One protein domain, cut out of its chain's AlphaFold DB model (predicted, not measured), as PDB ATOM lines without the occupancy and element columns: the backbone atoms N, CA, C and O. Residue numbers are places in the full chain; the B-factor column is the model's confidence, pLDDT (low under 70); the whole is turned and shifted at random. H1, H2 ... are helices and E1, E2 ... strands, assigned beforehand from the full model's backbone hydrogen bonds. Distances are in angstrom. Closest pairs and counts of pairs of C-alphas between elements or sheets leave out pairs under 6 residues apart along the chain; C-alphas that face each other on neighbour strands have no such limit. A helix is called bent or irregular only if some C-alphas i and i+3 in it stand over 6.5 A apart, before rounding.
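This is residues 2 to 11 and 45 to 249 of the 250 residues of an uncharacterized protein of bioreactor metagenome (UniProt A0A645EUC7). Two long helices, H4 and H5, cross as a steep X in the core, with H1 packed along H4, H8 crossing H5, and H9 along part of H5 with H10 folded back on it. H3, H6 and H7, with two small two-stranded sheets, form a second group, where H6 packs on H8. The 215 printed residues hold, in order, H1, E1, H2, H3, E2, E3, H4, H5, H6, H7, E4, H8, H9, H10 and H11: eleven named helices and four named strands, mostly helix, in antiparallel sheets E1 - E4 and E2 - E3. The whole is compact, with a radius of gyration of the C-alphas of 18.1 A, and spans 51 by 46 by 34 A.

H1, residues 2 to 10, begins at C-alpha 2 (-0.167, 54.807, -27.941). E1 is residues 45 to 47, H2 49 to 52, H3 57 to 70 (19.8 A), E2 74 to 76 and E3 79 to 81. H3 is irregular, but only just: C-alphas 62 and 65 are 6.7 A apart. H4, residues 84 to 110, is 38.4 A long, and H5, residues 123 to 147, 36.5 A. H6 is residues 158 to 168 (16.3 A), H7 170 to 174, E4 184 to 187, H8 189 to 205 (24.9 A), H9 208 to 225 (25.5 A) and H10 231 to 238. H11, residues 244 to 248, ends at C-alpha 248 (-18.092, 43.453, -55.611).

H4 and H9 are the hub, touching four helices each. Residues 93 to 101 of H4 touch H1, closest C-alphas Ala 4 and Tyr 97 at 5.2 A, a shallow tilt of 22 degrees, opposite ways. H4 and H5 touch at Gln 94 and Ala 132, 4.7 A, a steep tilt of 60 degrees. H5 touches H8 at Tyr 141 and Met 198, 5.8 A, about perpendicular at 86 degrees, and H9 at Leu 126 and Ala 219, 6.6 A. H9 and H10 form a helical hairpin, closest at Ala 216 and Leu 237, 6.6 A. H11 touches H8 at Gly 203 and Ile 244, 6.7 A. H6 touches H8 at Thr 161 and Phe 191, 5.8 A. H3 touches H7 at Pro 65 and Ala 173, 5.3 A, and is close to but not clearly touching H2, at Leu 51 and Val 57, 7.0 A. N 46 and O 185 of E1 and E4 are 2.9 A apart; in the hairpin E2 and E3, N 74 and O 81 are 2.9 A apart. Every O i to N i+4 pair is within hydrogen-bond range in H1, H4, H5, H7, H8, H9, H10 and H11; H3 has 8 of 10, H6 6 of 7, and H2 is too short for one.

The C-alphas farthest apart, Gly 77 and Asn 112, are 52.3 A apart. Residues 12 to 44 are not printed; C-alphas 11 and 45 are 30.3 A apart across the cut. The link from H4 to H5 is long. Mean pLDDT of the printed part is 72.8; 81 residues are under 70, among them 2 to 11, 111 to 124 and 226 to 249.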
ATOM      1  N   PHE A   2      -1.177  55.704 -28.554       41.34
ATOM      2  CA  PHE A   2      -0.167  54.807 -27.941       41.34
ATOM      3  C   PHE A   2      -0.425  53.298 -28.152       41.34
ATOM      4  O   PHE A   2       0.471  52.559 -28.537       41.34
ATOM      5  N   THR A   3      -1.661  52.831 -27.971       47.53
ATOM      6  CA  THR A   3      -2.032  51.416 -28.159       47.53
ATOM      7  C   THR A   3      -1.945  50.954 -29.616       47.53
ATOM      8  O   THR A   3      -1.580  49.810 -29.868       47.53
ATOM      9  N   ALA A   4      -2.207  51.851 -30.572       50.16
ATOM     10  CA  ALA A   4      -2.053  51.569 -31.998       50.16
ATOM     11  C   ALA A   4      -0.576  51.474 -32.391       50.16
ATOM     12  O   ALA A   4      -0.206  50.563 -33.111       50.16
ATOM     13  N   GLN A   5       0.279  52.329 -31.827       56.25
ATOM     14  CA  GLN A   5       1.732  52.265 -32.027       56.25
ATOM     15  C   GLN A   5       2.331  50.976 -31.451       56.25
ATOM     16  O   GLN A   5       3.179  50.345 -32.076       56.25
ATOM     17  N   VAL A   6       1.860  50.541 -30.280       49.97
ATOM     18  CA  VAL A   6       2.240  49.240 -29.711       49.97
ATOM     19  C   VAL A   6       1.742  48.095 -30.602       49.97
ATOM     20  O   VAL A   6       2.500  47.168 -30.869       49.97
ATOM     21  N   ALA A   7       0.514  48.173 -31.127       49.22
ATOM     22  CA  ALA A   7      -0.009  47.187 -32.075       49.22
ATOM     23  C   ALA A   7       0.769  47.168 -33.408       49.22
ATOM     24  O   ALA A   7       1.035  46.092 -33.929       49.22
ATOM     25  N   GLU A   8       1.207  48.319 -33.925       55.81
ATOM     26  CA  GLU A   8       2.039  48.438 -35.136       55.81
ATOM     27  C   GLU A   8       3.457  47.896 -34.944       55.81
ATOM     28  O   GLU A   8       4.047  47.314 -35.859       55.81
ATOM     29  N   GLN A   9       4.031  48.083 -33.756       55.38
ATOM     30  CA  GLN A   9       5.316  47.485 -33.401       55.38
ATOM     31  C   GLN A   9       5.203  45.963 -33.272       55.38
ATOM     32  O   GLN A   9       6.083  45.241 -33.735       55.38
ATOM     33  N   LEU A  10       4.100  45.466 -32.706       45.81
ATOM     34  CA  LEU A  10       3.849  44.032 -32.533       45.81
ATOM     35  C   LEU A  10       3.420  43.319 -33.826       45.81
ATOM     36  O   LEU A  10       3.679  42.124 -33.964       45.81
ATOM     37  N   SER A  11       2.792  44.022 -34.773       46.38
ATOM     38  CA  SER A  11       2.374  43.474 -36.072       46.38
ATOM     39  C   SER A  11       3.480  43.472 -37.131       46.38
ATOM     40  O   SER A  11       3.281  42.937 -38.217       46.38
ATOM     41  N   THR A  45      -6.338  35.174 -64.269       82.06
ATOM     42  CA  THR A  45      -5.029  35.805 -64.424       82.06
ATOM     43  C   THR A  45      -5.182  37.189 -65.017       82.06
ATOM     44  O   THR A  45      -5.769  37.318 -66.090       82.06
ATOM     45  N   TYR A  46      -4.592  38.185 -64.369       77.88
ATOM     46  CA  TYR A  46      -4.594  39.567 -64.830       77.88
ATOM     47  C   TYR A  46      -3.162  39.991 -65.167       77.88
ATOM     48  O   TYR A  46      -2.256  39.704 -64.370       77.88
ATOM     49  N   PRO A  47      -2.924  40.617 -66.333       79.50
ATOM     50  CA  PRO A  47      -1.597  41.101 -66.686       79.50
ATOM     51  C   PRO A  47      -1.134  42.165 -65.685       79.50
ATOM     52  O   PRO A  47      -1.890  43.048 -65.296       79.50
ATOM     53  N   LEU A  48       0.122  42.064 -65.253       76.38
ATOM     54  CA  LEU A  48       0.771  43.065 -64.399       76.38
ATOM     55  C   LEU A  48       1.383  44.213 -65.214       76.38
ATOM     56  O   LEU A  48       1.968  45.123 -64.630       76.38
ATOM     57  N   ASP A  49       1.269  44.164 -66.541       69.62
ATOM     58  CA  ASP A  49       1.799  45.189 -67.437       69.62
ATOM     59  C   ASP A  49       1.110  46.545 -67.177       69.62
ATOM     60  O   ASP A  49       1.802  47.551 -67.052       69.62
ATOM     61  N   ASP A  50      -0.204  46.554 -66.924       58.22
ATOM     62  CA  ASP A  50      -0.978  47.766 -66.588       58.22
ATOM     63  C   ASP A  50      -0.638  48.309 -65.178       58.22
ATOM     64  O   ASP A  50      -0.707  49.505 -64.889       58.22
ATOM     65  N   LEU A  51      -0.184  47.431 -64.276       57.81
ATOM     66  CA  LEU A  51       0.307  47.788 -62.937       57.81
ATOM     67  C   LEU A  51       1.709  48.418 -62.959       57.81
ATOM     68  O   LEU A  51       2.122  49.051 -61.981       57.81
ATOM     69  N   ASN A  52       2.453  48.248 -64.055       53.75
ATOM     70  CA  ASN A  52       3.767  48.856 -64.230       53.75
ATOM     71  C   ASN A  52       3.676  50.374 -64.449       53.75
ATOM     72  O   ASN A  52       4.565  51.100 -64.005       53.75
ATOM     73  N   ASP A  53       2.590  50.839 -65.063       53.00
ATOM     74  CA  ASP A  53       2.371  52.256 -65.368       53.00
ATOM     75  C   ASP A  53       1.763  53.036 -64.183       53.00
ATOM     76  O   ASP A  53       1.834  54.264 -64.150       53.00
ATOM     77  N   SER A  54       1.240  52.331 -63.172       55.50
ATOM     78  CA  SER A  54       0.608  52.902 -61.974       55.50
ATOM     79  C   SER A  54       1.498  52.819 -60.723       55.50
ATOM     80  O   SER A  54       2.133  53.800 -60.335       55.50
ATOM     81  N   ILE A  55       1.542  51.664 -60.044       61.00
ATOM     82  CA  ILE A  55       2.370  51.427 -58.836       61.00
ATOM     83  C   ILE A  55       3.836  51.209 -59.210       61.00
ATOM     84  O   ILE A  55       4.735  51.551 -58.441       61.00
ATOM     85  N   GLY A  56       4.089  50.656 -60.393       68.50
ATOM     86  CA  GLY A  56       5.415  50.238 -60.809       68.50
ATOM     87  C   GLY A  56       5.809  48.908 -60.169       68.50
ATOM     88  O   GLY A  56       5.722  48.691 -58.955       68.50
ATOM     89  N   VAL A  57       6.331  47.995 -60.988       77.50
ATOM     90  CA  VAL A  57       6.735  46.644 -60.551       77.50
ATOM     91  C   VAL A  57       7.801  46.693 -59.443       77.50
ATOM     92  O   VAL A  57       7.843  45.835 -58.561       77.50
ATOM     93  N   ALA A  58       8.641  47.732 -59.433       75.88
ATOM     94  CA  ALA A  58       9.654  47.949 -58.399       75.88
ATOM     95  C   ALA A  58       9.052  48.202 -57.002       75.88
ATOM     96  O   ALA A  58       9.576  47.702 -55.997       75.88
ATOM     97  N   ALA A  59       7.939  48.932 -56.930       73.69
ATOM     98  CA  ALA A  59       7.242  49.182 -55.676       73.69
ATOM     99  C   ALA A  59       6.535  47.914 -55.185       73.69
ATOM    100  O   ALA A  59       6.672  47.556 -54.015       73.69
ATOM    101  N   LEU A  60       5.890  47.157 -56.084       77.62
ATOM    102  CA  LEU A  60       5.327  45.838 -55.761       77.62
ATOM    103  C   LEU A  60       6.396  44.894 -55.200       77.62
ATOM    104  O   LEU A  60       6.187  44.280 -54.152       77.62
ATOM    105  N   ASN A  61       7.574  44.848 -55.830       83.56
ATOM    106  CA  ASN A  61       8.698  44.043 -55.354       83.56
ATOM    107  C   ASN A  61       9.198  44.463 -53.962       83.56
ATOM    108  O   ASN A  61       9.705  43.637 -53.204       83.56
ATOM    109  N   THR A  62       9.021  45.731 -53.592       80.31
ATOM    110  CA  THR A  62       9.409  46.256 -52.277       80.31
ATOM    111  C   THR A  62       8.339  46.017 -51.210       80.31
ATOM    112  O   THR A  62       8.664  45.764 -50.045       80.31
ATOM    113  N   LEU A  63       7.064  46.122 -51.580       77.38
ATOM    114  CA  LEU A  63       5.935  46.134 -50.652       77.38
ATOM    115  C   LEU A  63       5.383  44.736 -50.384       77.38
ATOM    116  O   LEU A  63       5.151  44.386 -49.227       77.38
ATOM    117  N   MET A  64       5.222  43.911 -51.419       83.88
ATOM    118  CA  MET A  64       4.570  42.607 -51.294       83.88
ATOM    119  C   MET A  64       5.268  41.657 -50.313       83.88
ATOM    120  O   MET A  64       4.569  41.088 -49.473       83.88
ATOM    121  N   PRO A  65       6.611  41.535 -50.283       85.50
ATOM    122  CA  PRO A  65       7.282  40.710 -49.275       85.50
ATOM    123  C   PRO A  65       7.015  41.184 -47.846       85.50
ATOM    124  O   PRO A  65       6.881  40.373 -46.929       85.50
ATOM    125  N   LYS A  66       6.908  42.504 -47.650       81.44
ATOM    126  CA  LYS A  66       6.618  43.101 -46.343       81.44
ATOM    127  C   LYS A  66       5.172  42.841 -45.930       81.44
ATOM    128  O   LYS A  66       4.936  42.506 -44.774       81.44
ATOM    129  N   ILE A  67       4.229  42.940 -46.869       81.69
ATOM    130  CA  ILE A  67       2.822  42.589 -46.645       81.69
ATOM    131  C   ILE A  67       2.723  41.107 -46.267       81.69
ATOM    132  O   ILE A  67       2.191  40.795 -45.209       81.69
ATOM    133  N   VAL A  68       3.314  40.195 -47.045       86.94
ATOM    134  CA  VAL A  68       3.316  38.747 -46.751       86.94
ATOM    135  C   VAL A  68       3.913  38.454 -45.370       86.94
ATOM    136  O   VAL A  68       3.338  37.690 -44.593       86.94
ATOM    137  N   ALA A  69       5.020  39.111 -45.016       83.44
ATOM    138  CA  ALA A  69       5.619  38.988 -43.690       83.44
ATOM    139  C   ALA A  69       4.711  39.534 -42.570       83.44
ATOM    140  O   ALA A  69       4.669  38.948 -41.489       83.44
ATOM    141  N   MET A  70       3.957  40.609 -42.822       82.12
ATOM    142  CA  MET A  70       2.990  41.175 -41.875       82.12
ATOM    143  C   MET A  70       1.855  40.195 -41.554       82.12
ATOM    144  O   MET A  70       1.433  40.125 -40.401       82.12
ATOM    145  N   PHE A  71       1.410  39.383 -42.522       83.00
ATOM    146  CA  PHE A  71       0.475  38.278 -42.259       83.00
ATOM    147  C   PHE A  71       1.077  37.203 -41.335       83.00
ATOM    148  O   PHE A  71       0.346  36.392 -40.772       83.00
ATOM    149  N   GLY A  72       2.399  37.189 -41.138       85.94
ATOM    150  CA  GLY A  72       3.113  36.142 -40.409       85.94
ATOM    151  C   GLY A  72       3.396  34.902 -41.258       85.94
ATOM    152  O   GLY A  72       3.810  33.878 -40.709       85.94
ATOM    153  N   ILE A  73       3.184  34.993 -42.575       89.56
ATOM    154  CA  ILE A  73       3.486  33.935 -43.539       89.56
ATOM    155  C   ILE A  73       5.003  33.827 -43.674       89.56
ATOM    156  O   ILE A  73       5.707  34.822 -43.858       89.56
ATOM    157  N   GLN A  74       5.518  32.606 -43.583       88.81
ATOM    158  CA  GLN A  74       6.950  32.337 -43.651       88.81
ATOM    159  C   GLN A  74       7.310  31.665 -44.966       88.81
ATOM    160  O   GLN A  74       6.630  30.749 -45.419       88.81
ATOM    161  N   LYS A  75       8.424  32.089 -45.558       86.88
ATOM    162  CA  LYS A  75       9.008  31.417 -46.715       86.88
ATOM    163  C   LYS A  75       9.996  30.345 -46.250       86.88
ATOM    164  O   LYS A  75      10.892  30.631 -45.459       86.88
ATOM    165  N   SER A  76       9.851  29.128 -46.764       80.75
ATOM    166  CA  SER A  76      10.750  27.998 -46.532       80.75
ATOM    167  C   SER A  76      11.151  27.388 -47.873       80.75
ATOM    168  O   SER A  76      10.407  26.603 -48.457       80.75
ATOM    169  N   GLY A  77      12.338  27.747 -48.368       82.00
ATOM    170  CA  GLY A  77      12.748  27.399 -49.730       82.00
ATOM    171  C   GLY A  77      11.863  28.110 -50.753       82.00
ATOM    172  O   GLY A  77      11.729  29.332 -50.690       82.00
ATOM    173  N   ASP A  78      11.245  27.351 -51.655       82.56
ATOM    174  CA  ASP A  78      10.345  27.876 -52.690       82.56
ATOM    175  C   ASP A  78       8.870  27.908 -52.267       82.56
ATOM    176  O   ASP A  78       8.013  28.331 -53.046       82.56
ATOM    177  N   ASP A  79       8.558  27.486 -51.042       85.06
ATOM    178  CA  ASP A  79       7.189  27.373 -50.545       85.06
ATOM    179  C   ASP A  79       6.904  28.351 -49.406       85.06
ATOM    180  O   ASP A  79       7.792  28.742 -48.643       85.06
ATOM    181  N   PHE A  80       5.634  28.734 -49.288       91.56
ATOM    182  CA  PHE A  80       5.131  29.555 -48.194       91.56
ATOM    183  C   PHE A  80       4.339  28.700 -47.208       91.56
ATOM    184  O   PHE A  80       3.586  27.806 -47.598       91.56
ATOM    185  N   THR A  81       4.501  28.989 -45.920       91.88
ATOM    186  CA  THR A  81       3.798  28.318 -44.829       91.88
ATOM    187  C   THR A  81       3.073  29.332 -43.959       91.88
ATOM    188  O   THR A  81       3.552  30.443 -43.720       91.88
ATOM    189  N   TYR A  82       1.890  28.936 -43.499       93.19
ATOM    190  CA  TYR A  82       1.062  29.736 -42.617       93.19
ATOM    191  C   TYR A  82       0.282  28.818 -41.683       93.19
ATOM    192  O   TYR A  82      -0.566  28.042 -42.113       93.19
ATOM    193  N   THR A  83       0.637  28.843 -40.406       91.25
ATOM    194  CA  THR A  83       0.031  27.996 -39.381       91.25
ATOM    195  C   THR A  83      -1.121  28.718 -38.694       91.25
ATOM    196  O   THR A  83      -1.142  29.947 -38.619       91.25
ATOM    197  N   ALA A  84      -2.038  27.955 -38.095       89.00
ATOM    198  CA  ALA A  84      -3.139  28.522 -37.317       89.00
ATOM    199  C   ALA A  84      -2.661  29.436 -36.173       89.00
ATOM    200  O   ALA A  84      -3.265  30.469 -35.897       89.00
ATOM    201  N   ASP A  85      -1.526  29.114 -35.541       87.44
ATOM    202  CA  ASP A  85      -0.927  29.967 -34.509       87.44
ATOM    203  C   ASP A  85      -0.384  31.287 -35.076       87.44
ATOM    204  O   ASP A  85      -0.471  32.324 -34.412       87.44
ATOM    205  N   GLN A  86       0.191  31.268 -36.284       89.25
ATOM    206  CA  GLN A  86       0.640  32.483 -36.971       89.25
ATOM    207  C   GLN A  86      -0.559  33.352 -37.357       89.25
ATOM    208  O   GLN A  86      -0.559  34.544 -37.050       89.25
ATOM    209  N   TYR A  87      -1.603  32.750 -37.930       89.69
ATOM    210  CA  TYR A  87      -2.839  33.447 -38.277       89.69
ATOM    211  C   TYR A  87      -3.527  34.052 -37.057       89.69
ATOM    212  O   TYR A  87      -3.839  35.239 -37.042       89.69
ATOM    213  N   LYS A  88      -3.663  33.289 -35.969       87.50
ATOM    214  CA  LYS A  88      -4.238  33.785 -34.716       87.50
ATOM    215  C   LYS A  88      -3.477  34.992 -34.166       87.50
ATOM    216  O   LYS A  88      -4.097  35.945 -33.697       87.50
ATOM    217  N   LYS A  89      -2.140  34.969 -34.201       84.31
ATOM    218  CA  LYS A  89      -1.314  36.112 -33.773       84.31
ATOM    219  C   LYS A  89      -1.525  37.326 -34.671       84.31
ATOM    220  O   LYS A  89      -1.716  38.424 -34.154       84.31
ATOM    221  N   PHE A  90      -1.521  37.124 -35.987       86.25
ATOM    222  CA  PHE A  90      -1.813  38.175 -36.958       86.25
ATOM    223  C   PHE A  90      -3.182  38.810 -36.697       86.25
ATOM    224  O   PHE A  90      -3.266  40.020 -36.500       86.25
ATOM    225  N   LEU A  91      -4.231  37.997 -36.586       87.25
ATOM    226  CA  LEU A  91      -5.595  38.448 -36.342       87.25
ATOM    227  C   LEU A  91      -5.731  39.237 -35.033       87.25
ATOM    228  O   LEU A  91      -6.374  40.284 -35.010       87.25
ATOM    229  N   LEU A  92      -5.116  38.770 -33.940       81.19
ATOM    230  CA  LEU A  92      -5.127  39.495 -32.665       81.19
ATOM    231  C   LEU A  92      -4.501  40.887 -32.800       81.19
ATOM    232  O   LEU A  92      -5.030  41.852 -32.248       81.19
ATOM    233  N   ASN A  93      -3.414  40.999 -33.567       80.00
ATOM    234  CA  ASN A  93      -2.785  42.282 -33.848       80.00
ATOM    235  C   ASN A  93      -3.692  43.188 -34.698       80.00
ATOM    236  O   ASN A  93      -3.818  44.368 -34.375       80.00
ATOM    237  N   GLN A  94      -4.368  42.650 -35.722       82.31
ATOM    238  CA  GLN A  94      -5.318  43.417 -36.539       82.31
ATOM    239  C   GLN A  94      -6.515  43.909 -35.713       82.31
ATOM    240  O   GLN A  94      -6.841  45.094 -35.753       82.31
ATOM    241  N   ARG A  95      -7.111  43.048 -34.873       81.19
ATOM    242  CA  ARG A  95      -8.199  43.429 -33.951       81.19
ATOM    243  C   ARG A  95      -7.757  44.526 -32.978       81.19
ATOM    244  O   ARG A  95      -8.488  45.493 -32.769       81.19
ATOM    245  N   ALA A  96      -6.557  44.408 -32.405       73.31
ATOM    246  CA  ALA A  96      -6.008  45.417 -31.500       73.31
ATOM    247  C   ALA A  96      -5.752  46.757 -32.207       73.31
ATOM    248  O   ALA A  96      -6.068  47.812 -31.651       73.31
ATOM    249  N   TYR A  97      -5.213  46.723 -33.429       77.12
ATOM    250  CA  TYR A  97      -4.980  47.913 -34.241       77.12
ATOM    251  C   TYR A  97      -6.293  48.613 -34.602       77.12
ATOM    252  O   TYR A  97      -6.467  49.789 -34.278       77.12
ATOM    253  N   LEU A  98      -7.251  47.869 -35.163       79.44
ATOM    254  CA  LEU A  98      -8.561  48.377 -35.564       79.44
ATOM    255  C   LEU A  98      -9.317  48.997 -34.381       79.44
ATOM    256  O   LEU A  98      -9.803  50.123 -34.474       79.44
ATOM    257  N   ALA A  99      -9.359  48.314 -33.230       70.56
ATOM    258  CA  ALA A  99      -9.982  48.847 -32.018       70.56
ATOM    259  C   ALA A  99      -9.296  50.135 -31.529       70.56
ATOM    260  O   ALA A  99      -9.964  51.087 -31.125       70.56
ATOM    261  N   SER A 100      -7.963  50.190 -31.598       71.00
ATOM    262  CA  SER A 100      -7.188  51.359 -31.171       71.00
ATOM    263  C   SER A 100      -7.387  52.567 -32.087       71.00
ATOM    264  O   SER A 100      -7.417  53.695 -31.592       71.00
ATOM    265  N   MET A 101      -7.522  52.340 -33.397       76.38
ATOM    266  CA  MET A 101      -7.829  53.380 -34.383       76.38
ATOM    267  C   MET A 101      -9.262  53.878 -34.237       76.38
ATOM    268  O   MET A 101      -9.460  55.076 -34.078       76.38
ATOM    269  N   ASN A 102     -10.240  52.977 -34.137       75.19
ATOM    270  CA  ASN A 102     -11.637  53.352 -33.902       75.19
ATOM    271  C   ASN A 102     -11.810  54.180 -32.624       75.19
ATOM    272  O   ASN A 102     -12.556  55.154 -32.599       75.19
ATOM    273  N   HIS A 103     -11.083  53.829 -31.564       70.56
ATOM    274  CA  HIS A 103     -11.083  54.603 -30.331       70.56
ATOM    275  C   HIS A 103     -10.429  55.983 -30.504       70.56
ATOM    276  O   HIS A 103     -10.914  56.961 -29.941       70.56
ATOM    277  N   ALA A 104      -9.346  56.085 -31.282       72.25
ATOM    278  CA  ALA A 104      -8.699  57.364 -31.576       72.25
ATOM    279  C   ALA A 104      -9.609  58.293 -32.398       72.25
ATOM    280  O   ALA A 104      -9.735  59.460 -32.040       72.25
ATOM    281  N   ILE A 105     -10.279  57.753 -33.420       74.25
ATOM    282  CA  ILE A 105     -11.269  58.463 -34.242       74.25
ATOM    283  C   ILE A 105     -12.404  58.995 -33.360       74.25
ATOM    284  O   ILE A 105     -12.672  60.191 -33.359       74.25
ATOM    285  N   ALA A 106     -12.993  58.144 -32.513       70.56
ATOM    286  CA  ALA A 106     -14.077  58.557 -31.621       70.56
ATOM    287  C   ALA A 106     -13.662  59.684 -30.654       70.56
ATOM    288  O   ALA A 106     -14.457  60.571 -30.349       70.56
ATOM    289  N   PHE A 107     -12.414  59.677 -30.170       68.25
ATOM    290  CA  PHE A 107     -11.879  60.762 -29.340       68.25
ATOM    291  C   PHE A 107     -11.655  62.060 -30.117       68.25
ATOM    292  O   PHE A 107     -11.904  63.135 -29.571       68.25
ATOM    293  N   TYR A 108     -11.178  61.965 -31.358       68.94
ATOM    294  CA  TYR A 108     -10.993  63.112 -32.245       68.94
ATOM    295  C   TYR A 108     -12.337  63.795 -32.539       68.94
ATOM    296  O   TYR A 108     -12.483  64.995 -32.293       68.94
ATOM    297  N   GLU A 109     -13.343  63.004 -32.923       70.94
ATOM    298  CA  GLU A 109     -14.714  63.455 -33.182       70.94
ATOM    299  C   GLU A 109     -15.359  64.073 -31.931       70.94
ATOM    300  O   GLU A 109     -15.861  65.197 -31.967       70.94
ATOM    301  N   ALA A 110     -15.307  63.379 -30.789       74.31
ATOM    302  CA  ALA A 110     -15.917  63.857 -29.546       74.31
ATOM    303  C   ALA A 110     -15.219  65.096 -28.965       74.31
ATOM    304  O   ALA A 110     -15.847  65.904 -28.278       74.31
ATOM    305  N   GLY A 111     -13.915  65.242 -29.211       67.38
ATOM    306  CA  GLY A 111     -13.123  66.379 -28.755       67.38
ATOM    307  C   GLY A 111     -13.268  67.631 -29.620       67.38
ATOM    308  O   GLY A 111     -12.748  68.673 -29.223       67.38
ATOM    309  N   ASN A 112     -13.946  67.542 -30.776       66.81
ATOM    310  CA  ASN A 112     -13.989  68.587 -31.805       66.81
ATOM    311  C   ASN A 112     -12.585  69.143 -32.114       66.81
ATOM    312  O   ASN A 112     -12.374  70.355 -32.236       66.81
ATOM    313  N   ILE A 113     -11.601  68.242 -32.131       64.31
ATOM    314  CA  ILE A 113     -10.211  68.593 -32.376       64.31
ATOM    315  C   ILE A 113     -10.098  68.844 -33.877       64.31
ATOM    316  O   ILE A 113     -10.428  67.977 -34.669       64.31
ATOM    317  N   SER A 114      -9.659  70.037 -34.265       58.22
ATOM    318  CA  SER A 114      -9.280  70.351 -35.646       58.22
ATOM    319  C   SER A 114      -7.765  70.517 -35.695       58.22
ATOM    320  O   SER A 114      -7.176  71.041 -34.745       58.22
ATOM    321  N   ASN A 115      -7.137  70.066 -36.782       54.88
ATOM    322  CA  ASN A 115      -5.690  70.171 -37.016       54.88
ATOM    323  C   ASN A 115      -4.833  69.357 -36.033       54.88
ATOM    324  O   ASN A 115      -3.807  69.839 -35.544       54.88
ATOM    325  N   LEU A 116      -5.244  68.126 -35.716       60.19
ATOM    326  CA  LEU A 116      -4.346  67.180 -35.055       60.19
ATOM    327  C   LEU A 116      -3.364  66.641 -36.101       60.19
ATOM    328  O   LEU A 116      -3.510  65.516 -36.538       60.19
ATOM    329  N   GLU A 117      -2.401  67.446 -36.537       56.53
ATOM    330  CA  GLU A 117      -1.315  66.953 -37.387       56.53
ATOM    331  C   GLU A 117      -0.389  66.102 -36.510       56.53
ATOM    332  O   GLU A 117       0.386  66.619 -35.701       56.53
ATOM    333  N   ASP A 118      -0.537  64.781 -36.589       60.41
ATOM    334  CA  ASP A 118       0.401  63.851 -35.974       60.41
ATOM    335  C   ASP A 118       1.363  63.333 -37.044       60.41
ATOM    336  O   ASP A 118       1.001  62.455 -37.821       60.41
ATOM    337  N   ASP A 119       2.613  63.813 -37.028       56.03
ATOM    338  CA  ASP A 119       3.714  63.382 -37.914       56.03
ATOM    339  C   ASP A 119       3.967  61.856 -37.911       56.03
ATOM    340  O   ASP A 119       4.790  61.341 -38.669       56.03
ATOM    341  N   ARG A 120       3.326  61.118 -36.997       57.44
ATOM    342  CA  ARG A 120       3.406  59.659 -36.870       57.44
ATOM    343  C   ARG A 120       2.295  58.927 -37.627       57.44
ATOM    344  O   ARG A 120       2.341  57.699 -37.662       57.44
ATOM    345  N   MET A 121       1.299  59.631 -38.162       62.47
ATOM    346  CA  MET A 121       0.275  59.074 -39.044       62.47
ATOM    347  C   MET A 121       0.633  59.412 -40.494       62.47
ATOM    348  O   MET A 121       0.919  60.557 -40.823       62.47
ATOM    349  N   ASP A 122       0.645  58.399 -41.356       62.94
ATOM    350  CA  ASP A 122       0.973  58.527 -42.777       62.94
ATOM    351  C   ASP A 122      -0.041  57.758 -43.639       62.94
ATOM    352  O   ASP A 122      -0.962  57.115 -43.132       62.94
ATOM    353  N   VAL A 123       0.115  57.785 -44.966       64.56
ATOM    354  CA  VAL A 123      -0.731  56.982 -45.875       64.56
ATOM    355  C   VAL A 123      -0.669  55.486 -45.529       64.56
ATOM    356  O   VAL A 123      -1.644  54.754 -45.698       64.56
ATOM    357  N   GLY A 124       0.444  55.018 -44.964       67.94
ATOM    358  CA  GLY A 124       0.563  53.663 -44.450       67.94
ATOM    359  C   GLY A 124      -0.381  53.356 -43.295       67.94
ATOM    360  O   GLY A 124      -0.813  52.211 -43.183       67.94
ATOM    361  N   THR A 125      -0.750  54.332 -42.466       72.31
ATOM    362  CA  THR A 125      -1.787  54.186 -41.432       72.31
ATOM    363  C   THR A 125      -3.143  53.840 -42.051       72.31
ATOM    364  O   THR A 125      -3.801  52.908 -41.586       72.31
ATOM    365  N   LEU A 126      -3.535  54.509 -43.142       73.19
ATOM    366  CA  LEU A 126      -4.779  54.206 -43.861       73.19
ATOM    367  C   LEU A 126      -4.758  52.785 -44.444       73.19
ATOM    368  O   LEU A 126      -5.676  52.002 -44.211       73.19
ATOM    369  N   VAL A 127      -3.679  52.417 -45.139       72.38
ATOM    370  CA  VAL A 127      -3.522  51.080 -45.740       72.38
ATOM    371  C   VAL A 127      -3.584  49.985 -44.673       72.38
ATOM    372  O   VAL A 127      -4.289  48.990 -44.833       72.38
ATOM    373  N   LYS A 128      -2.892  50.175 -43.543       76.81
ATOM    374  CA  LYS A 128      -2.927  49.242 -42.405       76.81
ATOM    375  C   LYS A 128      -4.327  49.146 -41.802       76.81
ATOM    376  O   LYS A 128      -4.741  48.052 -41.432       76.81
ATOM    377  N   TYR A 129      -5.059  50.256 -41.715       78.69
ATOM    378  CA  TYR A 129      -6.429  50.276 -41.204       78.69
ATOM    379  C   TYR A 129      -7.384  49.486 -42.106       78.69
ATOM    380  O   TYR A 129      -8.147  48.663 -41.601       78.69
ATOM    381  N   LEU A 130      -7.280  49.654 -43.429       77.94
ATOM    382  CA  LEU A 130      -8.056  48.881 -44.403       77.94
ATOM    383  C   LEU A 130      -7.718  47.385 -44.346       77.94
ATOM    384  O   LEU A 130      -8.623  46.555 -44.303       77.94
ATOM    385  N   ILE A 131      -6.432  47.024 -44.262       80.88
ATOM    386  CA  ILE A 131      -6.019  45.620 -44.105       80.88
ATOM    387  C   ILE A 131      -6.570  45.034 -42.800       80.88
ATOM    388  O   ILE A 131      -7.066  43.907 -42.799       80.88
ATOM    389  N   ALA A 132      -6.509  45.789 -41.700       82.19
ATOM    390  CA  ALA A 132      -7.032  45.346 -40.416       82.19
ATOM    391  C   ALA A 132      -8.541  45.098 -40.483       82.19
ATOM    392  O   ALA A 132      -8.991  44.046 -40.037       82.19
ATOM    393  N   PHE A 133      -9.298  46.023 -41.082       83.38
ATOM    394  CA  PHE A 133     -10.730  45.859 -41.323       83.38
ATOM    395  C   PHE A 133     -11.007  44.581 -42.126       83.38
ATOM    396  O   PHE A 133     -11.653  43.673 -41.604       83.38
ATOM    397  N   MET A 134     -10.415  44.451 -43.318       81.00
ATOM    398  CA  MET A 134     -10.621  43.303 -44.210       81.00
ATOM    399  C   MET A 134     -10.282  41.966 -43.544       81.00
ATOM    400  O   MET A 134     -11.052  41.014 -43.640       81.00
ATOM    401  N   ALA A 135      -9.159  41.887 -42.824       85.38
ATOM    402  CA  ALA A 135      -8.752  40.668 -42.131       85.38
ATOM    403  C   ALA A 135      -9.713  40.288 -40.994       85.38
ATOM    404  O   ALA A 135      -9.984  39.106 -40.788       85.38
ATOM    405  N   THR A 136     -10.232  41.271 -40.249       85.44
ATOM    406  CA  THR A 136     -11.206  41.004 -39.180       85.44
ATOM    407  C   THR A 136     -12.569  40.604 -39.726       85.44
ATOM    408  O   THR A 136     -13.150  39.646 -39.233       85.44
ATOM    409  N   THR A 137     -13.034  41.255 -40.791       82.50
ATOM    410  CA  THR A 137     -14.296  40.917 -41.453       82.50
ATOM    411  C   THR A 137     -14.250  39.534 -42.091       82.50
ATOM    412  O   THR A 137     -15.204  38.772 -41.977       82.50
ATOM    413  N   PHE A 138     -13.119  39.172 -42.702       85.69
ATOM    414  CA  PHE A 138     -12.878  37.820 -43.203       85.69
ATOM    415  C   PHE A 138     -12.981  36.769 -42.092       85.69
ATOM    416  O   PHE A 138     -13.585  35.711 -42.281       85.69
ATOM    417  N   ASP A 139     -12.402  37.054 -40.924       87.69
ATOM    418  CA  ASP A 139     -12.452  36.146 -39.783       87.69
ATOM    419  C   ASP A 139     -13.881  35.938 -39.268       87.69
ATOM    420  O   ASP A 139     -14.273  34.792 -39.026       87.69
ATOM    421  N   ASP A 140     -14.637  37.032 -39.161       83.94
ATOM    422  CA  ASP A 140     -16.025  37.054 -38.703       83.94
ATOM    423  C   ASP A 140     -16.954  36.337 -39.708       83.94
ATOM    424  O   ASP A 140     -17.791  35.528 -39.299       83.94
ATOM    425  N   TYR A 141     -16.743  36.527 -41.020       84.12
ATOM    426  CA  TYR A 141     -17.436  35.777 -42.077       84.12
ATOM    427  C   TYR A 141     -17.249  34.269 -41.915       84.12
ATOM    428  O   TYR A 141     -18.215  33.512 -41.951       84.12
ATOM    429  N   TYR A 142     -16.013  33.816 -41.706       83.75
ATOM    430  CA  TYR A 142     -15.743  32.394 -41.514       83.75
ATOM    431  C   TYR A 142     -16.418  31.835 -40.259       83.75
ATOM    432  O   TYR A 142     -16.882  30.696 -40.272       83.75
ATOM    433  N   GLU A 143     -16.458  32.601 -39.164       82.31
ATOM    434  CA  GLU A 143     -17.163  32.191 -37.944       82.31
ATOM    435  C   GLU A 143     -18.675  32.091 -38.177       82.31
ATOM    436  O   GLU A 143     -19.294  31.127 -37.725       82.31
ATOM    437  N   PHE A 144     -19.250  33.029 -38.934       79.88
ATOM    438  CA  PHE A 144     -20.650  32.993 -39.350       79.88
ATOM    439  C   PHE A 144     -20.958  31.800 -40.264       79.88
ATOM    440  O   PHE A 144     -21.863  31.023 -39.968       79.88
ATOM    441  N   ALA A 145     -20.177  31.606 -41.329       76.06
ATOM    442  CA  ALA A 145     -20.364  30.518 -42.286       76.06
ATOM    443  C   ALA A 145     -20.328  29.148 -41.583       76.06
ATOM    444  O   ALA A 145     -21.221  28.317 -41.762       76.06
ATOM    445  N   LEU A 146     -19.358  28.951 -40.679       71.31
ATOM    446  CA  LEU A 146     -19.267  27.745 -39.852       71.31
ATOM    447  C   LEU A 146     -20.462  27.579 -38.899       71.31
ATOM    448  O   LEU A 146     -20.914  26.451 -38.693       71.31
ATOM    449  N   ALA A 147     -20.970  28.664 -38.309       69.25
ATOM    450  CA  ALA A 147     -22.123  28.625 -37.410       69.25
ATOM    451  C   ALA A 147     -23.430  28.264 -38.139       69.25
ATOM    452  O   ALA A 147     -24.229  27.490 -37.609       69.25
ATOM    453  N   ASP A 148     -23.597  28.740 -39.373       66.50
ATOM    454  CA  ASP A 148     -24.783  28.499 -40.203       66.50
ATOM    455  C   ASP A 148     -24.686  27.217 -41.050       66.50
ATOM    456  O   ASP A 148     -25.570  26.920 -41.852       66.50
ATOM    457  N   SER A 149     -23.642  26.399 -40.838       58.47
ATOM    458  CA  SER A 149     -23.365  25.178 -41.622       58.47
ATOM    459  C   SER A 149     -23.244  25.433 -43.131       58.47
ATOM    460  O   SER A 149     -23.438  24.525 -43.943       58.47
ATOM    461  N   ILE A 150     -22.909  26.667 -43.501       62.38
ATOM    462  CA  ILE A 150     -22.494  27.037 -44.843       62.38
ATOM    463  C   ILE A 150     -21.000  26.731 -44.868       62.38
ATOM    464  O   ILE A 150     -20.195  27.513 -44.370       62.38
ATOM    465  N   GLU A 151     -20.603  25.555 -45.364       55.88
ATOM    466  CA  GLU A 151     -19.175  25.341 -45.611       55.88
ATOM    467  C   GLU A 151     -18.698  26.456 -46.555       55.88
ATOM    468  O   GLU A 151     -19.316  26.633 -47.609       55.88
ATOM    469  N   PRO A 152     -17.663  27.240 -46.190       57.00
ATOM    470  CA  PRO A 152     -17.107  28.229 -47.098       57.00
ATOM    471  C   PRO A 152     -16.557  27.472 -48.303       57.00
ATOM    472  O   PRO A 152     -15.510  26.839 -48.214       57.00
ATOM    473  N   ASP A 153     -17.311  27.455 -49.399       53.94
ATOM    474  CA  ASP A 153     -16.918  26.784 -50.629       53.94
ATOM    475  C   ASP A 153     -15.786  27.587 -51.286       53.94
ATOM    476  O   ASP A 153     -15.932  28.798 -51.484       53.94
ATOM    477  N   PRO A 154     -14.650  26.961 -51.626       56.66
ATOM    478  CA  PRO A 154     -14.274  25.567 -51.373       56.66
ATOM    479  C   PRO A 154     -13.570  25.459 -50.027       56.66
ATOM    480  O   PRO A 154     -12.630  26.213 -49.828       56.66
ATOM    481  N   GLY A 155     -13.998  24.526 -49.159       66.75
ATOM    482  CA  GLY A 155     -13.681  24.343 -47.721       66.75
ATOM    483  C   GLY A 155     -12.231  24.518 -47.238       66.75
ATOM    484  O   GLY A 155     -11.673  23.647 -46.571       66.75
ATOM    485  N   LEU A 156     -11.608  25.644 -47.560       77.25
ATOM    486  CA  LEU A 156     -10.275  26.054 -47.175       77.25
ATOM    487  C   LEU A 156     -10.354  26.599 -45.761       77.25
ATOM    488  O   LEU A 156     -11.249  27.377 -45.426       77.25
ATOM    489  N   SER A 157      -9.379  26.231 -44.933       87.38
ATOM    490  CA  SER A 157      -9.189  26.921 -43.664       87.38
ATOM    491  C   SER A 157      -8.818  28.386 -43.908       87.38
ATOM    492  O   SER A 157      -8.303  28.740 -44.972       87.38
ATOM    493  N   LYS A 158      -9.023  29.231 -42.892       88.56
ATOM    494  CA  LYS A 158      -8.673  30.660 -42.914       88.56
ATOM    495  C   LYS A 158      -7.244  30.888 -43.437       88.56
ATOM    496  O   LYS A 158      -7.006  31.739 -44.287       88.56
ATOM    497  N   GLU A 159      -6.296  30.074 -42.979       90.25
ATOM    498  CA  GLU A 159      -4.880  30.138 -43.356       90.25
ATOM    499  C   GLU A 159      -4.631  29.648 -44.783       90.25
ATOM    500  O   GLU A 159      -3.829  30.234 -45.516       90.25
ATOM    501  N   ALA A 160      -5.320  28.575 -45.179       89.62
ATOM    502  CA  ALA A 160      -5.186  27.984 -46.501       89.62
ATOM    503  C   ALA A 160      -5.668  28.943 -47.602       89.62
ATOM    504  O   ALA A 160      -5.081  28.958 -48.682       89.62
ATOM    505  N   THR A 161      -6.655  29.793 -47.313       88.25
ATOM    506  CA  THR A 161      -7.145  30.826 -48.238       88.25
ATOM    507  C   THR A 161      -6.063  31.853 -48.574       88.25
ATOM    508  O   THR A 161      -5.751  32.054 -49.747       88.25
ATOM    509  N   PHE A 162      -5.404  32.445 -47.571       88.75
ATOM    510  CA  PHE A 162      -4.298  33.383 -47.818       88.75
ATOM    511  C   PHE A 162      -3.087  32.698 -48.467       88.75
ATOM    512  O   PHE A 162      -2.457  33.263 -49.365       88.75
ATOM    513  N   LEU A 163      -2.776  31.460 -48.066       91.25
ATOM    514  CA  LEU A 163      -1.702  30.685 -48.687       91.25
ATOM    515  C   LEU A 163      -1.970  30.359 -50.153       91.25
ATOM    516  O   LEU A 163      -1.019  30.348 -50.930       91.25
ATOM    517  N   ALA A 164      -3.218  30.087 -50.541       89.00
ATOM    518  CA  ALA A 164      -3.566  29.816 -51.932       89.00
ATOM    519  C   ALA A 164      -3.193  31.011 -52.819       89.00
ATOM    520  O   ALA A 164      -2.514  30.836 -53.829       89.00
ATOM    521  N   PHE A 165      -3.540  32.229 -52.392       89.31
ATOM    522  CA  PHE A 165      -3.180  33.448 -53.114       89.31
ATOM    523  C   PHE A 165      -1.662  33.663 -53.169       89.31
ATOM    524  O   PHE A 165      -1.101  33.901 -54.240       89.31
ATOM    525  N   VAL A 166      -0.966  33.533 -52.037       92.44
ATOM    526  CA  VAL A 166       0.493  33.731 -51.972       92.44
ATOM    527  C   VAL A 166       1.238  32.705 -52.836       92.44
ATOM    528  O   VAL A 166       2.181  33.058 -53.544       92.44
ATOM    529  N   ASN A 167       0.803  31.443 -52.823       91.00
ATOM    530  CA  ASN A 167       1.424  30.372 -53.602       91.00
ATOM    531  C   ASN A 167       1.083  30.427 -55.096       91.00
ATOM    532  O   ASN A 167       1.895  29.973 -55.899       91.00
ATOM    533  N   ALA A 168      -0.058  30.996 -55.484       90.50
ATOM    534  CA  ALA A 168      -0.340  31.299 -56.886       90.50
ATOM    535  C   ALA A 168       0.539  32.451 -57.411       90.50
ATOM    536  O   ALA A 168       0.838  32.513 -58.599       90.50
ATOM    537  N   ASN A 169       1.028  33.317 -56.514       91.19
ATOM    538  CA  ASN A 169       1.765  34.538 -56.847       91.19
ATOM    539  C   ASN A 169       3.171  34.596 -56.227       91.19
ATOM    540  O   ASN A 169       3.607  35.644 -55.748       91.19
ATOM    541  N   LYS A 170       3.920  33.483 -56.231       92.81
ATOM    542  CA  LYS A 170       5.211  33.370 -55.514       92.81
ATOM    543  C   LYS A 170       6.242  34.438 -55.890       92.81
ATOM    544  O   LYS A 170       6.982  34.899 -55.015       92.81
ATOM    545  N   ALA A 171       6.314  34.812 -57.169       90.88
ATOM    546  CA  ALA A 171       7.250  35.827 -57.654       90.88
ATOM    547  C   ALA A 171       6.928  37.209 -57.067       90.88
ATOM    548  O   ALA A 171       7.810  37.857 -56.507       90.88
ATOM    549  N   MET A 172       5.650  37.594 -57.083       89.25
ATOM    550  CA  MET A 172       5.153  38.814 -56.444       89.25
ATOM    551  C   MET A 172       5.353  38.774 -54.924       89.25
ATOM    552  O   MET A 172       5.923  39.694 -54.351       89.25
ATOM    553  N   ALA A 173       4.975  37.675 -54.267       89.88
ATOM    554  CA  ALA A 173       5.122  37.495 -52.822       89.88
ATOM    555  C   ALA A 173       6.584  37.547 -52.338       89.88
ATOM    556  O   ALA A 173       6.854  37.937 -51.205       89.88
ATOM    557  N   THR A 174       7.535  37.148 -53.189       91.50
ATOM    558  CA  THR A 174       8.978  37.223 -52.899       91.50
ATOM    559  C   THR A 174       9.588  38.558 -53.341       91.50
ATOM    560  O   THR A 174      10.688  38.892 -52.910       91.50
ATOM    561  N   GLY A 175       8.886  39.333 -54.167       89.50
ATOM    562  CA  GLY A 175       9.376  40.594 -54.712       89.50
ATOM    563  C   GLY A 175      10.463  40.412 -55.768       89.50
ATOM    564  O   GLY A 175      11.458  41.132 -55.778       89.50
ATOM    565  N   ILE A 176      10.292  39.410 -56.630       91.56
ATOM    566  CA  ILE A 176      11.228  39.055 -57.708       91.56
ATOM    567  C   ILE A 176      10.575  39.136 -59.093       91.56
ATOM    568  O   ILE A 176      11.029  38.465 -60.017       91.56
ATOM    569  N   LEU A 177       9.492  39.904 -59.235       89.88
ATOM    570  CA  LEU A 177       8.889  40.157 -60.543       89.88
ATOM    571  C   LEU A 177       9.917  40.821 -61.462       89.88
ATOM    572  O   LEU A 177      10.677  41.693 -61.026       89.88
ATOM    573  N   ASP A 178       9.930  40.416 -62.729       87.94
ATOM    574  CA  ASP A 178      10.750  41.062 -63.747       87.94
ATOM    575  C   ASP A 178      10.163  42.447 -64.054       87.94
ATOM    576  O   ASP A 178       9.002  42.573 -64.426       87.94
ATOM    577  N   VAL A 179      10.963  43.500 -63.894       82.62
ATOM    578  CA  VAL A 179      10.523  44.893 -64.101       82.62
ATOM    579  C   VAL A 179      10.255  45.246 -65.568       82.62
ATOM    580  O   VAL A 179       9.721  46.311 -65.851       82.62
ATOM    581  N   THR A 180      10.653  44.384 -66.503       81.19
ATOM    582  CA  THR A 180      10.436  44.548 -67.947       81.19
ATOM    583  C   THR A 180       9.340  43.640 -68.489       81.19
ATOM    584  O   THR A 180       8.773  43.930 -69.537       81.19
ATOM    585  N   THR A 181       9.060  42.519 -67.823       84.31
ATOM    586  CA  THR A 181       8.000  41.577 -68.211       84.31
ATOM    587  C   THR A 181       7.422  40.924 -66.948       84.31
ATOM    588  O   THR A 181       7.718  39.759 -66.663       84.31
ATOM    589  N   PRO A 182       6.637  41.665 -66.148       81.81
ATOM    590  CA  PRO A 182       6.211  41.236 -64.813       81.81
ATOM    591  C   PRO A 182       5.294  40.010 -64.816       81.81
ATOM    592  O   PRO A 182       5.171  39.335 -63.794       81.81
ATOM    593  N   GLY A 183       4.696  39.676 -65.960       85.62
ATOM    594  CA  GLY A 183       3.815  38.523 -66.100       85.62
ATOM    595  C   GLY A 183       2.422  38.826 -65.561       85.62
ATOM    596  O   GLY A 183       1.907  39.917 -65.769       85.62
ATOM    597  N   ASN A 184       1.807  37.858 -64.877       85.88
ATOM    598  CA  ASN A 184       0.420  37.958 -64.426       85.88
ATOM    599  C   ASN A 184       0.303  37.774 -62.911       85.88
ATOM    600  O   ASN A 184       1.023  36.964 -62.321       85.88
ATOM    601  N   VAL A 185      -0.677  38.445 -62.306       86.31
ATOM    602  CA  VAL A 185      -1.226  38.053 -61.004       86.31
ATOM    603  C   VAL A 185      -2.311  37.009 -61.232       86.31
ATOM    604  O   VAL A 185      -3.113  37.127 -62.152       86.31
ATOM    605  N   THR A 186      -2.328  35.966 -60.409       86.75
ATOM    606  CA  THR A 186      -3.335  34.904 -60.431       86.75
ATOM    607  C   THR A 186      -4.220  35.025 -59.198       86.75
ATOM    608  O   THR A 186      -3.726  34.946 -58.076       86.75
ATOM    609  N   ILE A 187      -5.524  35.183 -59.379       84.31
ATOM    610  CA  ILE A 187      -6.518  35.089 -58.313       84.31
ATOM    611  C   ILE A 187      -7.023  33.644 -58.292       84.31
ATOM    612  O   ILE A 187      -7.694  33.235 -59.242       84.31
ATOM    613  N   PRO A 188      -6.714  32.846 -57.252       85.44
ATOM    614  CA  PRO A 188      -7.239  31.489 -57.169       85.44
ATOM    615  C   PRO A 188      -8.768  31.505 -57.122       85.44
ATOM    616  O   PRO A 188      -9.340  32.278 -56.349       85.44
ATOM    617  N   GLY A 189      -9.434  30.616 -57.861       78.38
ATOM    618  CA  GLY A 189     -10.902  30.566 -57.896       78.38
ATOM    619  C   GLY A 189     -11.510  30.394 -56.499       78.38
ATOM    620  O   GLY A 189     -12.459  31.077 -56.131       78.38
ATOM    621  N   ALA A 190     -10.867  29.577 -55.662       77.88
ATOM    622  CA  ALA A 190     -11.217  29.403 -54.256       77.88
ATOM    623  C   ALA A 190     -11.172  30.706 -53.441       77.88
ATOM    624  O   ALA A 190     -12.086  31.009 -52.677       77.88
ATOM    625  N   PHE A 191     -10.100  31.481 -53.620       81.69
ATOM    626  CA  PHE A 191      -9.919  32.769 -52.958       81.69
ATOM    627  C   PHE A 191     -11.009  33.748 -53.402       81.69
ATOM    628  O   PHE A 191     -11.643  34.383 -52.564       81.69
ATOM    629  N   LYS A 192     -11.292  33.803 -54.708       78.81
ATOM    630  CA  LYS A 192     -12.359  34.637 -55.268       78.81
ATOM    631  C   LYS A 192     -13.731  34.290 -54.688       78.81
ATOM    632  O   LYS A 192     -14.440  35.195 -54.251       78.81
ATOM    633  N   THR A 193     -14.098  33.008 -54.647       78.94
ATOM    634  CA  THR A 193     -15.399  32.566 -54.116       78.94
ATOM    635  C   THR A 193     -15.589  32.997 -52.666       78.94
ATOM    636  O   THR A 193     -16.617  33.579 -52.328       78.94
ATOM    637  N   ILE A 194     -14.571  32.794 -51.825       79.50
ATOM    638  CA  ILE A 194     -14.616  33.160 -50.407       79.50
ATOM    639  C   ILE A 194     -14.771  34.673 -50.223       79.50
ATOM    640  O   ILE A 194     -15.612  35.112 -49.442       79.50
ATOM    641  N   PHE A 195     -13.999  35.485 -50.950       78.06
ATOM    642  CA  PHE A 195     -14.099  36.944 -50.847       78.06
ATOM    643  C   PHE A 195     -15.416  37.488 -51.419       78.06
ATOM    644  O   PHE A 195     -15.960  38.445 -50.873       78.06
ATOM    645  N   THR A 196     -15.977  36.842 -52.444       76.81
ATOM    646  CA  THR A 196     -17.314  37.170 -52.967       76.81
ATOM    647  C   THR A 196     -18.393  36.877 -51.921       76.81
ATOM    648  O   THR A 196     -19.238  37.722 -51.640       76.81
ATOM    649  N   ALA A 197     -18.336  35.702 -51.288       76.44
ATOM    650  CA  ALA A 197     -19.279  35.311 -50.245       76.44
ATOM    651  C   ALA A 197     -19.157  36.184 -48.983       76.44
ATOM    652  O   ALA A 197     -20.166  36.501 -48.354       76.44
ATOM    653  N   MET A 198     -17.941  36.623 -48.641       79.31
ATOM    654  CA  MET A 198     -17.720  37.627 -47.600       79.31
ATOM    655  C   MET A 198     -18.409  38.952 -47.951       79.31
ATOM    656  O   MET A 198     -19.046  39.539 -47.081       79.31
ATOM    657  N   GLY A 199     -18.336  39.402 -49.208       72.06
ATOM    658  CA  GLY A 199     -19.075  40.578 -49.682       72.06
ATOM    659  C   GLY A 199     -20.583  40.443 -49.450       72.06
ATOM    660  O   GLY A 199     -21.194  41.329 -48.853       72.06
ATOM    661  N   THR A 200     -21.167  39.294 -49.809       70.69
ATOM    662  CA  THR A 200     -22.584  38.992 -49.531       70.69
ATOM    663  C   THR A 200     -22.899  39.020 -48.033       70.69
ATOM    664  O   THR A 200     -23.871  39.647 -47.626       70.69
ATOM    665  N   TYR A 201     -22.054  38.408 -47.200       73.00
ATOM    666  CA  TYR A 201     -22.222  38.387 -45.744       73.00
ATOM    667  C   TYR A 201     -22.241  39.783 -45.115       73.00
ATOM    668  O   TYR A 201     -23.090  40.065 -44.271       73.00
ATOM    669  N   ILE A 202     -21.337  40.676 -45.531       68.88
ATOM    670  CA  ILE A 202     -21.334  42.063 -45.044       68.88
ATOM    671  C   ILE A 202     -22.674  42.735 -45.389       68.88
ATOM    672  O   ILE A 202     -23.188  43.511 -44.579       68.88
ATOM    673  N   GLY A 203     -23.271  42.390 -46.537       62.47
ATOM    674  CA  GLY A 203     -24.571  42.909 -46.958       62.47
ATOM    675  C   GLY A 203     -25.758  42.469 -46.103       62.47
ATOM    676  O   GLY A 203     -26.758  43.180 -46.044       62.47
ATOM    677  N   ASP A 204     -25.629  41.361 -45.372       65.56
ATOM    678  CA  ASP A 204     -26.686  40.835 -44.505       65.56
ATOM    679  C   ASP A 204     -26.614  41.365 -43.053       65.56
ATOM    680  O   ASP A 204     -27.581  41.244 -42.296       65.56
ATOM    681  N   MET A 205     -25.489  41.963 -42.623       61.78
ATOM    682  CA  MET A 205     -25.249  42.325 -41.212       61.78
ATOM    683  C   MET A 205     -25.770  43.709 -40.776       61.78
ATOM    684  O   MET A 205     -26.050  43.906 -39.592       61.78
ATOM    685  N   GLN A 206     -25.908  44.664 -41.700       55.19
ATOM    686  CA  GLN A 206     -26.564  45.984 -41.582       55.19
ATOM    687  C   GLN A 206     -27.003  46.398 -42.999       55.19
ATOM    688  O   GLN A 206     -26.667  45.698 -43.946       55.19
ATOM    689  N   THR A 207     -27.711  47.520 -43.208       59.38
ATOM    690  CA  THR A 207     -27.782  48.058 -44.583       59.38
ATOM    691  C   THR A 207     -26.342  48.326 -45.010       59.38
ATOM    692  O   THR A 207     -25.716  49.189 -44.399       59.38
ATOM    693  N   SER A 208     -25.816  47.549 -45.956       53.28
ATOM    694  CA  SER A 208     -24.474  47.593 -46.560       53.28
ATOM    695  C   SER A 208     -23.843  48.986 -46.571       53.28
ATOM    696  O   SER A 208     -22.701  49.188 -46.152       53.28
ATOM    697  N   ASP A 209     -24.663  49.961 -46.948       54.12
ATOM    698  CA  ASP A 209     -24.338  51.372 -47.056       54.12
ATOM    699  C   ASP A 209     -23.828  51.973 -45.745       54.12
ATOM    700  O   ASP A 209     -22.944  52.814 -45.754       54.12
ATOM    701  N   GLN A 210     -24.322  51.532 -44.589       60.38
ATOM    702  CA  GLN A 210     -23.892  52.018 -43.278       60.38
ATOM    703  C   GLN A 210     -22.491  51.537 -42.912       60.38
ATOM    704  O   GLN A 210     -21.719  52.320 -42.367       60.38
ATOM    705  N   ILE A 211     -22.135  50.280 -43.190       61.72
ATOM    706  CA  ILE A 211     -20.799  49.755 -42.867       61.72
ATOM    707  C   ILE A 211     -19.759  50.419 -43.766       61.72
ATOM    708  O   ILE A 211     -18.732  50.880 -43.268       61.72
ATOM    709  N   LEU A 212     -20.054  50.532 -45.061       61.62
ATOM    710  CA  LEU A 212     -19.156  51.152 -46.031       61.62
ATOM    711  C   LEU A 212     -19.075  52.666 -45.869       61.62
ATOM    712  O   LEU A 212     -17.973  53.201 -45.831       61.62
ATOM    713  N   THR A 213     -20.195  53.351 -45.638       63.59
ATOM    714  CA  THR A 213     -20.187  54.780 -45.286       63.59
ATOM    715  C   THR A 213     -19.411  55.013 -43.992       63.59
ATOM    716  O   THR A 213     -18.637  55.959 -43.901       63.59
ATOM    717  N   ASN A 214     -19.546  54.140 -42.988       67.94
ATOM    718  CA  ASN A 214     -18.748  54.244 -41.766       67.94
ATOM    719  C   ASN A 214     -17.260  53.979 -42.025       67.94
ATOM    720  O   ASN A 214     -16.427  54.633 -41.404       67.94
ATOM    721  N   LEU A 215     -16.910  53.050 -42.916       72.50
ATOM    722  CA  LEU A 215     -15.523  52.793 -43.296       72.50
ATOM    723  C   LEU A 215     -14.923  53.991 -44.040       72.50
ATOM    724  O   LEU A 215     -13.857  54.459 -43.647       72.50
ATOM    725  N   ALA A 216     -15.628  54.513 -45.045       68.62
ATOM    726  CA  ALA A 216     -15.229  55.671 -45.835       68.62
ATOM    727  C   ALA A 216     -15.105  56.925 -44.960       68.62
ATOM    728  O   ALA A 216     -14.072  57.587 -44.976       68.62
ATOM    729  N   ASN A 217     -16.094  57.204 -44.105       71.81
ATOM    730  CA  ASN A 217     -16.031  58.326 -43.167       71.81
ATOM    731  C   ASN A 217     -14.861  58.177 -42.190       71.81
ATOM    732  O   ASN A 217     -14.133  59.134 -41.961       71.81
ATOM    733  N   ARG A 218     -14.615  56.974 -41.657       75.19
ATOM    734  CA  ARG A 218     -13.459  56.727 -40.780       75.19
ATOM    735  C   ARG A 218     -12.128  56.868 -41.514       75.19
ATOM    736  O   ARG A 218     -11.184  57.378 -40.922       75.19
ATOM    737  N   ALA A 219     -12.046  56.445 -42.773       74.38
ATOM    738  CA  ALA A 219     -10.871  56.641 -43.618       74.38
ATOM    739  C   ALA A 219     -10.600  58.134 -43.867       74.38
ATOM    740  O   ALA A 219      -9.463  58.570 -43.697       74.38
ATOM    741  N   LYS A 220     -11.641  58.924 -44.160       73.56
ATOM    742  CA  LYS A 220     -11.554  60.390 -44.277       73.56
ATOM    743  C   LYS A 220     -11.088  61.029 -42.973       73.56
ATOM    744  O   LYS A 220     -10.106  61.765 -42.981       73.56
ATOM    745  N   THR A 221     -11.682  60.659 -41.837       75.00
ATOM    746  CA  THR A 221     -11.239  61.149 -40.524       75.00
ATOM    747  C   THR A 221      -9.778  60.783 -40.245       75.00
ATOM    748  O   THR A 221      -9.042  61.590 -39.690       75.00
ATOM    749  N   LEU A 222      -9.311  59.595 -40.648       74.31
ATOM    750  CA  LEU A 222      -7.900  59.214 -40.508       74.31
ATOM    751  C   LEU A 222      -6.969  60.052 -41.392       74.31
ATOM    752  O   LEU A 222      -5.886  60.404 -40.932       74.31
ATOM    753  N   VAL A 223      -7.374  60.382 -42.621       72.62
ATOM    754  CA  VAL A 223      -6.622  61.277 -43.518       72.62
ATOM    755  C   VAL A 223      -6.526  62.684 -42.936       72.62
ATOM    756  O   VAL A 223      -5.431  63.248 -42.887       72.62
ATOM    757  N   GLU A 224      -7.629  63.209 -42.399       74.00
ATOM    758  CA  GLU A 224      -7.650  64.490 -41.685       74.00
ATOM    759  C   GLU A 224      -6.744  64.471 -40.445       74.00
ATOM    760  O   GLU A 224      -5.922  65.367 -40.258       74.00
ATOM    761  N   MET A 225      -6.844  63.423 -39.618       70.81
ATOM    762  CA  MET A 225      -5.996  63.214 -38.434       70.81
ATOM    763  C   MET A 225      -4.513  63.015 -38.772       70.81
ATOM    764  O   MET A 225      -3.663  63.152 -37.897       70.81
ATOM    765  N   ALA A 226      -4.189  62.640 -40.005       68.31
ATOM    766  CA  ALA A 226      -2.816  62.468 -40.459       68.31
ATOM    767  C   ALA A 226      -2.248  63.729 -41.127       68.31
ATOM    768  O   ALA A 226      -1.080  63.742 -41.507       68.31
ATOM    769  N   GLY A 227      -3.057  64.782 -41.310       64.25
ATOM    770  CA  GLY A 227      -2.643  65.977 -42.049       64.25
ATOM    771  C   GLY A 227      -2.280  65.685 -43.512       64.25
ATOM    772  O   GLY A 227      -1.522  66.437 -44.128       64.25
ATOM    773  N   ILE A 228      -2.781  64.580 -44.076       65.56
ATOM    774  CA  ILE A 228      -2.478  64.179 -45.451       65.56
ATOM    775  C   ILE A 228      -3.304  65.063 -46.384       65.56
ATOM    776  O   ILE A 228      -4.494  64.842 -46.586       65.56
ATOM    777  N   ASN A 229      -2.668  66.079 -46.965       63.59
ATOM    778  CA  ASN A 229      -3.300  66.963 -47.940       63.59
ATOM    779  C   ASN A 229      -2.881  66.571 -49.362       63.59
ATOM    780  O   ASN A 229      -2.025  67.214 -49.972       63.59
ATOM    781  N   ILE A 230      -3.454  65.471 -49.846       63.28
ATOM    782  CA  ILE A 230      -3.276  64.980 -51.215       63.28
ATOM    783  C   ILE A 230      -4.651  65.068 -51.886       63.28
ATOM    784  O   ILE A 230      -5.513  64.251 -51.560       63.28
ATOM    785  N   PRO A 231      -4.888  66.066 -52.757       61.09
ATOM    786  CA  PRO A 231      -6.179  66.262 -53.418       61.09
ATOM    787  C   PRO A 231      -6.692  64.991 -54.096       61.09
ATOM    788  O   PRO A 231      -7.838  64.615 -53.896       61.09
ATOM    789  N   GLU A 232      -5.802  64.262 -54.769       59.06
ATOM    790  CA  GLU A 232      -6.124  63.024 -55.472       59.06
ATOM    791  C   GLU A 232      -6.576  61.913 -54.512       59.06
ATOM    792  O   GLU A 232      -7.441  61.118 -54.853       59.06
ATOM    793  N   LEU A 233      -6.042  61.858 -53.286       58.91
ATOM    794  CA  LEU A 233      -6.487  60.890 -52.278       58.91
ATOM    795  C   LEU A 233      -7.867  61.256 -51.720       58.91
ATOM    796  O   LEU A 233      -8.644  60.364 -51.397       58.91
ATOM    797  N   ASN A 234      -8.177  62.548 -51.598       60.62
ATOM    798  CA  ASN A 234      -9.500  62.991 -51.165       60.62
ATOM    799  C   ASN A 234     -10.557  62.678 -52.225       60.62
ATOM    800  O   ASN A 234     -11.602  62.149 -51.864       60.62
ATOM    801  N   ASP A 235     -10.243  62.902 -53.504       59.88
ATOM    802  CA  ASP A 235     -11.111  62.525 -54.623       59.88
ATOM    803  C   ASP A 235     -11.362  61.004 -54.621       59.88
ATOM    804  O   ASP A 235     -12.503  60.560 -54.665       59.88
ATOM    805  N   VAL A 236     -10.318  60.191 -54.410       61.69
ATOM    806  CA  VAL A 236     -10.429  58.725 -54.263       61.69
ATOM    807  C   VAL A 236     -11.304  58.313 -53.075       61.69
ATOM    808  O   VAL A 236     -12.067  57.356 -53.168       61.69
ATOM    809  N   LEU A 237     -11.184  58.998 -51.937       60.19
ATOM    810  CA  LEU A 237     -11.995  58.718 -50.751       60.19
ATOM    811  C   LEU A 237     -13.447  59.184 -50.903       60.19
ATOM    812  O   LEU A 237     -14.336  58.624 -50.255       60.19
ATOM    813  N   ASP A 238     -13.688  60.214 -51.709       61.38
ATOM    814  CA  ASP A 238     -15.018  60.685 -52.095       61.38
ATOM    815  C   ASP A 238     -15.681  59.747 -53.112       61.38
ATOM    816  O   ASP A 238     -16.887  59.522 -53.003       61.38
ATOM    817  N   ASP A 239     -14.885  59.127 -53.985       54.56
ATOM    818  CA  ASP A 239     -15.299  58.120 -54.969       54.56
ATOM    819  C   ASP A 239     -15.295  56.681 -54.422       54.56
ATOM    820  O   ASP A 239     -15.622  55.739 -55.148       54.56
ATOM    821  N   LEU A 240     -14.941  56.475 -53.144       55.47
ATOM    822  CA  LEU A 240     -15.027  55.148 -52.538       55.47
ATOM    823  C   LEU A 240     -16.471  54.650 -52.625       55.47
ATOM    824  O   LEU A 240     -17.383  55.355 -52.176       55.47
ATOM    825  N   PRO A 241     -16.681  53.420 -53.118       51.50
ATOM    826  CA  PRO A 241     -18.024  52.940 -53.309       51.50
ATOM    827  C   PRO A 241     -18.770  52.893 -51.978       51.50
ATOM    828  O   PRO A 241     -18.270  52.403 -50.957       51.50
ATOM    829  N   THR A 242     -19.957  53.489 -51.985       51.19
ATOM    830  CA  THR A 242     -20.775  53.666 -50.782       51.19
ATOM    831  C   THR A 242     -21.682  52.467 -50.551       51.19
ATOM    832  O   THR A 242     -22.253  52.347 -49.469       51.19
ATOM    833  N   THR A 243     -21.760  51.559 -51.529       45.25
ATOM    834  CA  THR A 243     -22.564  50.335 -51.492       45.25
ATOM    835  C   THR A 243     -21.701  49.097 -51.769       45.25
ATOM    836  O   THR A 243     -20.662  49.175 -52.417       45.25
ATOM    837  N   ILE A 244     -22.103  47.933 -51.240       39.03
ATOM    838  CA  ILE A 244     -21.359  46.667 -51.420       39.03
ATOM    839  C   ILE A 244     -21.408  46.211 -52.873       39.03
ATOM    840  O   ILE A 244     -20.428  45.663 -53.370       39.03
ATOM    841  N   ASP A 245     -22.518  46.483 -53.553       42.88
ATOM    842  CA  ASP A 245     -22.674  46.158 -54.964       42.88
ATOM    843  C   ASP A 245     -21.610  46.884 -55.801       42.88
ATOM    844  O   ASP A 245     -20.996  46.268 -56.651       42.88
ATOM    845  N   GLU A 246     -21.254  48.132 -55.491       47.94
ATOM    846  CA  GLU A 246     -20.174  48.830 -56.208       47.94
ATOM    847  C   GLU A 246     -18.751  48.311 -55.873       47.94
ATOM    848  O   GLU A 246     -17.813  48.545 -56.631       47.94
ATOM    849  N   TRP A 247     -18.553  47.612 -54.746       40.72
ATOM    850  CA  TRP A 247     -17.256  47.004 -54.384       40.72
ATOM    851  C   TRP A 247     -17.047  45.611 -54.994       40.72
ATOM    852  O   TRP A 247     -15.902  45.182 -55.154       40.72
ATOM    853  N   PHE A 248     -18.132  44.877 -55.254       38.66
ATOM    854  CA  PHE A 248     -18.092  43.453 -55.611       38.66
ATOM    855  C   PHE A 248     -18.817  43.103 -56.920       38.66
ATOM    856  O   PHE A 248     -18.584  42.015 -57.452       38.66
ATOM    857  N   ASP A 249     -19.651  43.996 -57.452       36.72
ATOM    858  CA  ASP A 249     -20.153  43.963 -58.824       36.72
ATOM    859  C   ASP A 249     -19.403  45.022 -59.643       36.72
ATOM    860  O   ASP A 249     -19.759  46.194 -59.676       36.72
TER     861      ASP A 249